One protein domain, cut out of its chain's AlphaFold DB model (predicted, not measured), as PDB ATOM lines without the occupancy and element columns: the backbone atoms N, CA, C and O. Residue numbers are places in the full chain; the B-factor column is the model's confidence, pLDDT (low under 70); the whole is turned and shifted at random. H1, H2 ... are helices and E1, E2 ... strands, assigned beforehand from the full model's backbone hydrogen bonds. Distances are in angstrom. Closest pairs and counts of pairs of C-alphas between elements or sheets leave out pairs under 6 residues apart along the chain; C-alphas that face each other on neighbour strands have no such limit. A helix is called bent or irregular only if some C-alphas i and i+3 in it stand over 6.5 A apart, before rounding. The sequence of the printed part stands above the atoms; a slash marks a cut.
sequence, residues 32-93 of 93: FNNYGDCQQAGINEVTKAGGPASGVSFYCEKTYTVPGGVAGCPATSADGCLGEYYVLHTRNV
ATOM      1  N   PHE A  32      89.765   7.050 173.210       89.56
ATOM      2  CA  PHE A  32      90.218   5.674 173.013       89.56
ATOM      3  C   PHE A  32      90.839   5.484 171.621       89.56
ATOM      4  O   PHE A  32      90.408   6.108 170.658       89.56
ATOM      5  N   ASN A  33      91.810   4.575 171.489       88.94
ATOM      6  CA  ASN A  33      92.485   4.281 170.206       88.94
ATOM      7  C   ASN A  33      91.745   3.272 169.328       88.94
ATOM      8  O   ASN A  33      92.208   2.914 168.250       88.94
ATOM      9  N   ASN A  34      90.645   2.716 169.823       89.75
ATOM     10  CA  ASN A  34      89.825   1.789 169.070       89.75
ATOM     11  C   ASN A  34      88.367   1.904 169.514       89.75
ATOM     12  O   ASN A  34      88.048   2.344 170.621       89.75
ATOM     13  N   TYR A  35      87.481   1.495 168.614       89.00
ATOM     14  CA  TYR A  35      86.043   1.594 168.820       89.00
ATOM     15  C   TYR A  35      85.530   0.639 169.909       89.00
ATOM     16  O   TYR A  35      84.582   0.976 170.614       89.00
ATOM     17  N   GLY A  36      86.151  -0.537 170.060       92.31
ATOM     18  CA  GLY A  36      85.734  -1.561 171.022       92.31
ATOM     19  C   GLY A  36      85.862  -1.095 172.471       92.31
ATOM     20  O   GLY A  36      84.905  -1.204 173.236       92.31
ATOM     21  N   ASP A  37      86.998  -0.492 172.821       90.88
ATOM     22  CA  ASP A  37      87.241   0.062 174.154       90.88
ATOM     23  C   ASP A  37      86.303   1.236 174.452       90.88
ATOM     24  O   ASP A  37      85.763   1.331 175.555       90.88
ATOM     25  N   CYS A  38      86.043   2.092 173.456       91.75
ATOM     26  CA  CYS A  38      85.089   3.188 173.599       91.75
ATOM     27  C   CYS A  38      83.663   2.676 173.861       91.75
ATOM     28  O   CYS A  38      82.988   3.153 174.776       91.75
ATOM     29  N   GLN A  39      83.213   1.670 173.103       93.44
ATOM     30  CA  GLN A  39      81.914   1.023 173.304       93.44
ATOM     31  C   GLN A  39      81.807   0.398 174.693       93.44
ATOM     32  O   GLN A  39      80.834   0.641 175.405       93.44
ATOM     33  N   GLN A  40      82.817  -0.369 175.106       93.50
ATOM     34  CA  GLN A  40      82.809  -1.016 176.412       93.50
ATOM     35  C   GLN A  40      82.775   0.011 177.552       93.50
ATOM     36  O   GLN A  40      82.031  -0.167 178.519       93.50
ATOM     37  N   ALA A  41      83.528   1.107 177.437       91.81
ATOM     38  CA  ALA A  41      83.476   2.202 178.396       91.81
ATOM     39  C   ALA A  41      82.088   2.861 178.441       91.81
ATOM     40  O   ALA A  41      81.554   3.077 179.528       91.81
ATOM     41  N   GLY A  42      81.459   3.104 177.290       91.25
ATOM     42  CA  GLY A  42      80.100   3.642 177.219       91.25
ATOM     43  C   GLY A  42      79.042   2.739 177.859       91.25
ATOM     44  O   GLY A  42      78.210   3.214 178.633       91.25
ATOM     45  N   ILE A  43      79.122   1.426 177.623       91.88
ATOM     46  CA  ILE A  43      78.265   0.430 178.287       91.88
ATOM     47  C   ILE A  43      78.470   0.475 179.803       91.88
ATOM     48  O   ILE A  43      77.496   0.424 180.559       91.88
ATOM     49  N   ASN A  44      79.719   0.592 180.260       91.88
ATOM     50  CA  ASN A  44      80.022   0.696 181.683       91.88
ATOM     51  C   ASN A  44      79.405   1.965 182.294       91.88
ATOM     52  O   ASN A  44      78.855   1.887 183.390       91.88
ATOM     53  N   GLU A  45      79.435   3.105 181.598       89.62
ATOM     54  CA  GLU A  45      78.798   4.347 182.061       89.62
ATOM     55  C   GLU A  45      77.271   4.217 182.155       89.62
ATOM     56  O   GLU A  45      76.690   4.561 183.185       89.62
ATOM     57  N   VAL A  46      76.612   3.625 181.153       89.06
ATOM     58  CA  VAL A  46      75.162   3.350 181.221       89.06
ATOM     59  C   VAL A  46      74.832   2.370 182.346       89.06
ATOM     60  O   VAL A  46      73.856   2.552 183.069       89.06
ATOM     61  N   THR A  47      75.657   1.343 182.540       89.81
ATOM     62  CA  THR A  47      75.470   0.364 183.620       89.81
ATOM     63  C   THR A  47      75.603   1.028 184.992       89.81
ATOM     64  O   THR A  47      74.754   0.812 185.855       89.81
ATOM     65  N   LYS A  48      76.605   1.898 185.180       88.12
ATOM     66  CA  LYS A  48      76.776   2.704 186.402       88.12
ATOM     67  C   LYS A  48      75.597   3.644 186.652       88.12
ATOM     68  O   LYS A  48      75.229   3.842 187.805       88.12
ATOM     69  N   ALA A  49      74.997   4.191 185.596       87.19
ATOM     70  CA  ALA A  49      73.827   5.060 185.697       87.19
ATOM     71  C   ALA A  49      72.530   4.319 186.088       87.19
ATOM     72  O   ALA A  49      71.520   4.967 186.351       87.19
ATOM     73  N   GLY A  50      72.535   2.981 186.151       87.50
ATOM     74  CA  GLY A  50      71.353   2.166 186.459       87.50
ATOM     75  C   GLY A  50      70.817   1.364 185.269       87.50
ATOM     76  O   GLY A  50      69.691   0.870 185.311       87.50
ATOM     77  N   GLY A  51      71.610   1.215 184.207       85.12
ATOM     78  CA  GLY A  51      71.262   0.444 183.016       85.12
ATOM     79  C   GLY A  51      70.478   1.254 181.975       85.12
ATOM     80  O   GLY A  51      70.364   2.474 182.087       85.12
ATOM     81  N   PRO A  52      69.913   0.603 180.944       80.69
ATOM     82  CA  PRO A  52      69.265   1.288 179.819       80.69
ATOM     83  C   PRO A  52      67.999   2.074 180.203       80.69
ATOM     84  O   PRO A  52      67.568   2.939 179.451       80.69
ATOM     85  N   ALA A  53      67.409   1.807 181.374       84.94
ATOM     86  CA  ALA A  53      66.258   2.545 181.898       84.94
ATOM     87  C   ALA A  53      66.640   3.849 182.628       84.94
ATOM     88  O   ALA A  53      65.756   4.596 183.036       84.94
ATOM     89  N   SER A  54      67.936   4.130 182.796       86.62
ATOM     90  CA  SER A  54      68.436   5.331 183.483       86.62
ATOM     91  C   SER A  54      68.190   6.637 182.722       86.62
ATOM     92  O   SER A  54      68.401   7.713 183.276       86.62
ATOM     93  N   GLY A  55      67.786   6.556 181.450       87.56
ATOM     94  CA  GLY A  55      67.747   7.712 180.558       87.56
ATOM     95  C   GLY A  55      69.141   8.174 180.133       87.56
ATOM     96  O   GLY A  55      69.264   9.252 179.575       87.56
ATOM     97  N   VAL A  56      70.201   7.393 180.376       89.56
ATOM     98  CA  VAL A  56      71.555   7.681 179.884       89.56
ATOM     99  C   VAL A  56      71.843   6.844 178.640       89.56
ATOM    100  O   VAL A  56      71.648   5.629 178.616       89.56
ATOM    101  N   SER A  57      72.345   7.499 177.601       89.00
ATOM    102  CA  SER A  57      72.814   6.900 176.355       89.00
ATOM    103  C   SER A  57      74.250   7.339 176.077       89.00
ATOM    104  O   SER A  57      74.725   8.336 176.620       89.00
ATOM    105  N   PHE A  58      74.949   6.608 175.214       92.31
ATOM    106  CA  PHE A  58      76.300   6.954 174.803       92.31
ATOM    107  C   PHE A  58      76.494   6.774 173.300       92.31
ATOM    108  O   PHE A  58      75.766   6.025 172.646       92.31
ATOM    109  N   TYR A  59      77.499   7.451 172.757       92.19
ATOM    110  CA  TYR A  59      78.011   7.200 171.419       92.19
ATOM    111  C   TYR A  59      79.516   7.465 171.366       92.19
ATOM    112  O   TYR A  59      80.054   8.251 172.143       92.19
ATOM    113  N   CYS A  60      80.186   6.788 170.439       92.25
ATOM    114  CA  CYS A  60      81.613   6.942 170.187       92.25
ATOM    115  C   CYS A  60      81.810   7.750 168.909       92.25
ATOM    116  O   CYS A  60      81.506   7.266 167.816       92.25
ATOM    117  N   GLU A  61      82.302   8.974 169.048       91.56
ATOM    118  CA  GLU A  61      82.622   9.854 167.930       91.56
ATOM    119  C   GLU A  61      84.043   9.581 167.447       91.56
ATOM    120  O   GLU A  61      84.989   9.625 168.228       91.56
ATOM    121  N   LYS A  62      84.211   9.286 166.156       91.38
ATOM    122  CA  LYS A  62      85.539   9.092 165.573       91.38
ATOM    123  C   LYS A  62      86.181  10.451 165.285       91.38
ATOM    124  O   LYS A  62      85.615  11.245 164.541       91.38
ATOM    125  N   THR A  63      87.380  10.679 165.809       89.88
ATOM    126  CA  THR A  63      88.218  11.853 165.533       89.88
ATOM    127  C   THR A  63      89.574  11.429 164.978       89.88
ATOM    128  O   THR A  63      90.045  10.321 165.234       89.88
ATOM    129  N   TYR A  64      90.201  12.322 164.215       88.06
ATOM    130  CA  TYR A  64      91.519  12.093 163.618       88.06
ATOM    131  C   TYR A  64      92.663  12.805 164.351       88.06
ATOM    132  O   TYR A  64      93.838  12.589 164.051       88.06
ATOM    133  N   THR A  65      92.311  13.674 165.299       87.31
ATOM    134  CA  THR A  65      93.227  14.546 166.035       87.31
ATOM    135  C   THR A  65      92.842  14.545 167.504       87.31
ATOM    136  O   THR A  65      91.672  14.771 167.833       87.31
ATOM    137  N   VAL A  66      93.816  14.339 168.386       85.56
ATOM    138  CA  VAL A  66      93.613  14.356 169.841       85.56
ATOM    139  C   VAL A  66      94.716  15.150 170.536       85.56
ATOM    140  O   VAL A  66      95.846  15.156 170.047       85.56
ATOM    141  N   PRO A  67      94.432  15.816 171.667       83.69
ATOM    142  CA  PRO A  67      95.461  16.534 172.411       83.69
ATOM    143  C   PRO A  67      96.496  15.576 173.020       83.69
ATOM    144  O   PRO A  67      96.212  14.405 173.275       83.69
ATOM    145  N   GLY A  68      97.700  16.086 173.284       79.69
ATOM    146  CA  GLY A  68      98.740  15.347 173.999       79.69
ATOM    147  C   GLY A  68      98.259  14.857 175.365       79.69
ATOM    148  O   GLY A  68      97.591  15.589 176.094       79.69
ATOM    149  N   GLY A  69      98.605  13.620 175.726       74.56
ATOM    150  CA  GLY A  69      98.295  13.053 177.043       74.56
ATOM    151  C   GLY A  69      96.996  12.251 177.118       74.56
ATOM    152  O   GLY A  69      96.675  11.738 178.190       74.56
ATOM    153  N   VAL A  70      96.273  12.087 176.006       81.00
ATOM    154  CA  VAL A  70      95.198  11.086 175.915       81.00
ATOM    155  C   VAL A  70      95.762   9.678 175.700       81.00
ATOM    156  O   VAL A  70      96.912   9.507 175.296       81.00
ATOM    157  N   ALA A  71      94.954   8.640 175.935       70.56
ATOM    158  CA  ALA A  71      95.363   7.262 175.665       70.56
ATOM    159  C   ALA A  71      95.850   7.121 174.210       70.56
ATOM    160  O   ALA A  71      95.171   7.552 173.289       70.56
ATOM    161  N   GLY A  72      97.044   6.551 173.998       72.06
ATOM    162  CA  GLY A  72      97.675   6.438 172.671       72.06
ATOM    163  C   GLY A  72      98.387   7.673 172.137       72.06
ATOM    164  O   GLY A  72      99.043   7.564 171.104       72.06
ATOM    165  N   CYS A  73      98.295   8.815 172.817       78.94
ATOM    166  CA  CYS A  73      99.051  10.009 172.474       78.94
ATOM    167  C   CYS A  73      99.970  10.395 173.639       78.94
ATOM    168  O   CYS A  73      99.475  10.794 174.697       78.94
ATOM    169  N   PRO A  74     101.304  10.279 173.503       79.38
ATOM    170  CA  PRO A  74     102.204  10.624 174.593       79.38
ATOM    171  C   PRO A  74     101.991  12.079 175.031       79.38
ATOM    172  O   PRO A  74     101.791  12.972 174.212       79.38
ATOM    173  N   ALA A  75     102.063  12.328 176.341       79.81
ATOM    174  CA  ALA A  75     101.889  13.667 176.909       79.81
ATOM    175  C   ALA A  75     102.945  14.679 176.427       79.81
ATOM    176  O   ALA A  75     102.747  15.883 176.546       79.81
ATOM    177  N   THR A  76     104.055  14.198 175.862       82.19
ATOM    178  CA  THR A  76     105.110  15.023 175.260       82.19
ATOM    179  C   THR A  76     104.743  15.578 173.880       82.19
ATOM    180  O   THR A  76     105.468  16.430 173.373       82.19
ATOM    181  N   SER A  77     103.651  15.119 173.257       79.69
ATOM    182  CA  SER A  77     103.165  15.653 171.979       79.69
ATOM    183  C   SER A  77     102.369  16.939 172.202       79.69
ATOM    184  O   SER A  77     101.147  16.910 172.341       79.69
ATOM    185  N   ALA A  78     103.073  18.074 172.244       73.25
ATOM    186  CA  ALA A  78     102.481  19.395 172.470       73.25
ATOM    187  C   ALA A  78     101.440  19.785 171.402       73.25
ATOM    188  O   ALA A  78     100.443  20.425 171.727       73.25
ATOM    189  N   ASP A  79     101.634  19.340 170.158       79.88
ATOM    190  CA  ASP A  79     100.733  19.606 169.027       79.88
ATOM    191  C   ASP A  79      99.561  18.608 168.924       79.88
ATOM    192  O   ASP A  79      98.730  18.700 168.020       79.88
ATOM    193  N   GLY A  80      99.479  17.644 169.846       81.25
ATOM    194  CA  GLY A  80      98.549  16.522 169.759       81.25
ATOM    195  C   GLY A  80      99.041  15.394 168.850       81.25
ATOM    196  O   GLY A  80     100.147  15.427 168.310       81.25
ATOM    197  N   CYS A  81      98.228  14.349 168.719       82.94
ATOM    198  CA  CYS A  81      98.521  13.202 167.865       82.94
ATOM    199  C   CYS A  81      97.494  13.058 166.752       82.94
ATOM    200  O   CYS A  81      96.299  13.294 166.947       82.94
ATOM    201  N   LEU A  82      97.992  12.626 165.593       86.62
ATOM    202  CA  LEU A  82      97.197  12.238 164.437       86.62
ATOM    203  C   LEU A  82      97.015  10.722 164.430       86.62
ATOM    204  O   LEU A  82      97.973   9.979 164.646       86.62
ATOM    205  N   GLY A  83      95.799  10.262 164.164       84.56
ATOM    206  CA  GLY A  83      95.463   8.839 164.179       84.56
ATOM    207  C   GLY A  83      93.962   8.626 164.275       84.56
ATOM    208  O   GLY A  83      93.211   9.583 164.378       84.56
ATOM    209  N   GLU A  84      93.502   7.381 164.224       88.75
ATOM    210  CA  GLU A  84      92.084   7.086 164.430       88.75
ATOM    211  C   GLU A  84      91.792   6.950 165.925       88.75
ATOM    212  O   GLU A  84      92.218   5.988 166.564       88.75
ATOM    213  N   TYR A  85      91.055   7.910 166.475       90.12
ATOM    214  CA  TYR A  85      90.664   7.934 167.878       90.12
ATOM    215  C   TYR A  85      89.144   8.014 168.015       90.12
ATOM    216  O   TYR A  85      88.435   8.413 167.092       90.12
ATOM    217  N   TYR A  86      88.637   7.638 169.182       91.12
ATOM    218  CA  TYR A  86      87.214   7.579 169.487       91.12
ATOM    219  C   TYR A  86      86.938   8.294 170.802       91.12
ATOM    220  O   TYR A  86      87.457   7.897 171.842       91.12
ATOM    221  N   VAL A  87      86.124   9.342 170.756       90.56
ATOM    222  CA  VAL A  87      85.697  10.115 171.922       90.56
ATOM    223  C   VAL A  87      84.360   9.569 172.403       90.56
ATOM    224  O   VAL A  87      83.409   9.462 171.626       90.56
ATOM    225  N   LEU A  88      84.278   9.201 173.678       91.62
ATOM    226  CA  LEU A  88      83.037   8.736 174.282       91.62
ATOM    227  C   LEU A  88      82.199   9.926 174.745       91.62
ATOM    228  O   LEU A  88      82.575  10.646 175.669       91.62
ATOM    229  N   HIS A  89      81.016  10.065 174.164       90.00
ATOM    230  CA  HIS A  89      80.019  11.032 174.589       90.00
ATOM    231  C   HIS A  89      78.887  10.312 175.307       90.00
ATOM    232  O   HIS A  89      78.258   9.418 174.743       90.00
ATOM    233  N   THR A  90      78.599  10.725 176.537       89.00
ATOM    234  CA  THR A  90      77.405  10.314 177.279       89.00
ATOM    235  C   THR A  90      76.381  11.444 177.254       89.00
ATOM    236  O   THR A  90      76.726  12.626 177.310       89.00
ATOM    237  N   ARG A  91      75.104  11.097 177.113       86.62
ATOM    238  CA  ARG A  91      73.996  12.055 177.066       86.62
ATOM    239  C   ARG A  91      72.763  11.491 177.748       86.62
ATOM    240  O   ARG A  91      72.541  10.284 177.711       86.62
ATOM    241  N   ASN A  92      71.939  12.377 178.292       86.19
ATOM    242  CA  ASN A  92      70.604  12.006 178.739       86.19
ATOM    243  C   ASN A  92      69.653  11.971 177.533       86.19
ATOM    244  O   ASN A  92      69.772  12.815 176.639       86.19
ATOM    245  N   VAL A  93      68.755  10.990 177.495       78.44
ATOM    246  CA  VAL A  93      67.735  10.770 176.458       78.44
ATOM    247  C   VAL A  93      66.334  10.800 177.045       78.44
ATOM    248  O   VAL A  93      66.175  10.411 178.222       78.44
TER     249      VAL A  93
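This is residues 32 to 93 of the 93 residues of an uncharacterized protein of Pseudonocardia sediminis (UniProt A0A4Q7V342). A long, bent hairpin of two antiparallel strands, E1 and E2, makes a narrow ribbon, and the single helix H1 packs lengthwise along the part of it that holds the first half of E1 and the second half of E2. A long loop, residues 67 to 80, joins the strands at one end of the model, and the short link from H1 to E1 turns at the other end. The 62 printed residues hold one named helix and two named strands, in the order H1, E1, E2, and the class is mixed, helices and strands. The whole is loose, with a radius of gyration of the C-alphas of 13.3 A, and has the outline of a rod that spans 41 by 18 by 16 A.

The strand E2, residues 81 to 92, is the longest by residues and measures 30.0 A from first to last C-alpha; it ends at C-alpha 92, at (70.604, 12.006, 178.739). The strand E1, residues 56 to 66, measures 25.1 A and begins at C-alpha 56, at (71.555, 7.681, 179.884). E1 bends by 84 degrees at residue 63, and E2 bends by 76 degrees at residue 84. The helix H1, residues 35 to 48, measures 19.9 A and begins at C-alpha 35, at (86.043, 1.594, 168.820).

E1 and E2 form a hairpin and are antiparallel neighbours, with 161 degrees between their N-to-C directions. C-alphas 58 and 90 face each other at 4.3 A, and so do C-alphas 66 and 81 at 5.4 A. N 57 and O 91 are within hydrogen-bond range at 2.8 A, and N 81 and O 66 also at 2.8 A. H1 and E1 have 11 pairs of C-alphas within 8 A, the closest being those of Gly 42 and Phe 58, 5.6 A apart. H1 and E2 also have 11 such pairs, the closest being the C-alphas of Cys 38 and Leu 88, 6.0 A apart. The centre of H1 is 11.3 A from that of E1 and 11.8 A from that of E2. H1 is not bent, and in it every O i to N i+4 pair is within hydrogen-bond range.

The two C-alphas farthest apart are those of Ala 53 and Thr 76, at 41.3 A. The first and last printed C-alphas, Phe 32 and Val 93, are 23.3 A apart, and Val 93 is the chain's last residue. The printed part has no cut. The link from H1 to E1, with 7 residues, is short, and the link from E1 to E2, with 14 residues, is long; the C-alphas of this long link lie 10 to 21 A from the mean of the C-alphas. The mean pLDDT of the printed part is 86.5, and no printed residue is under 70.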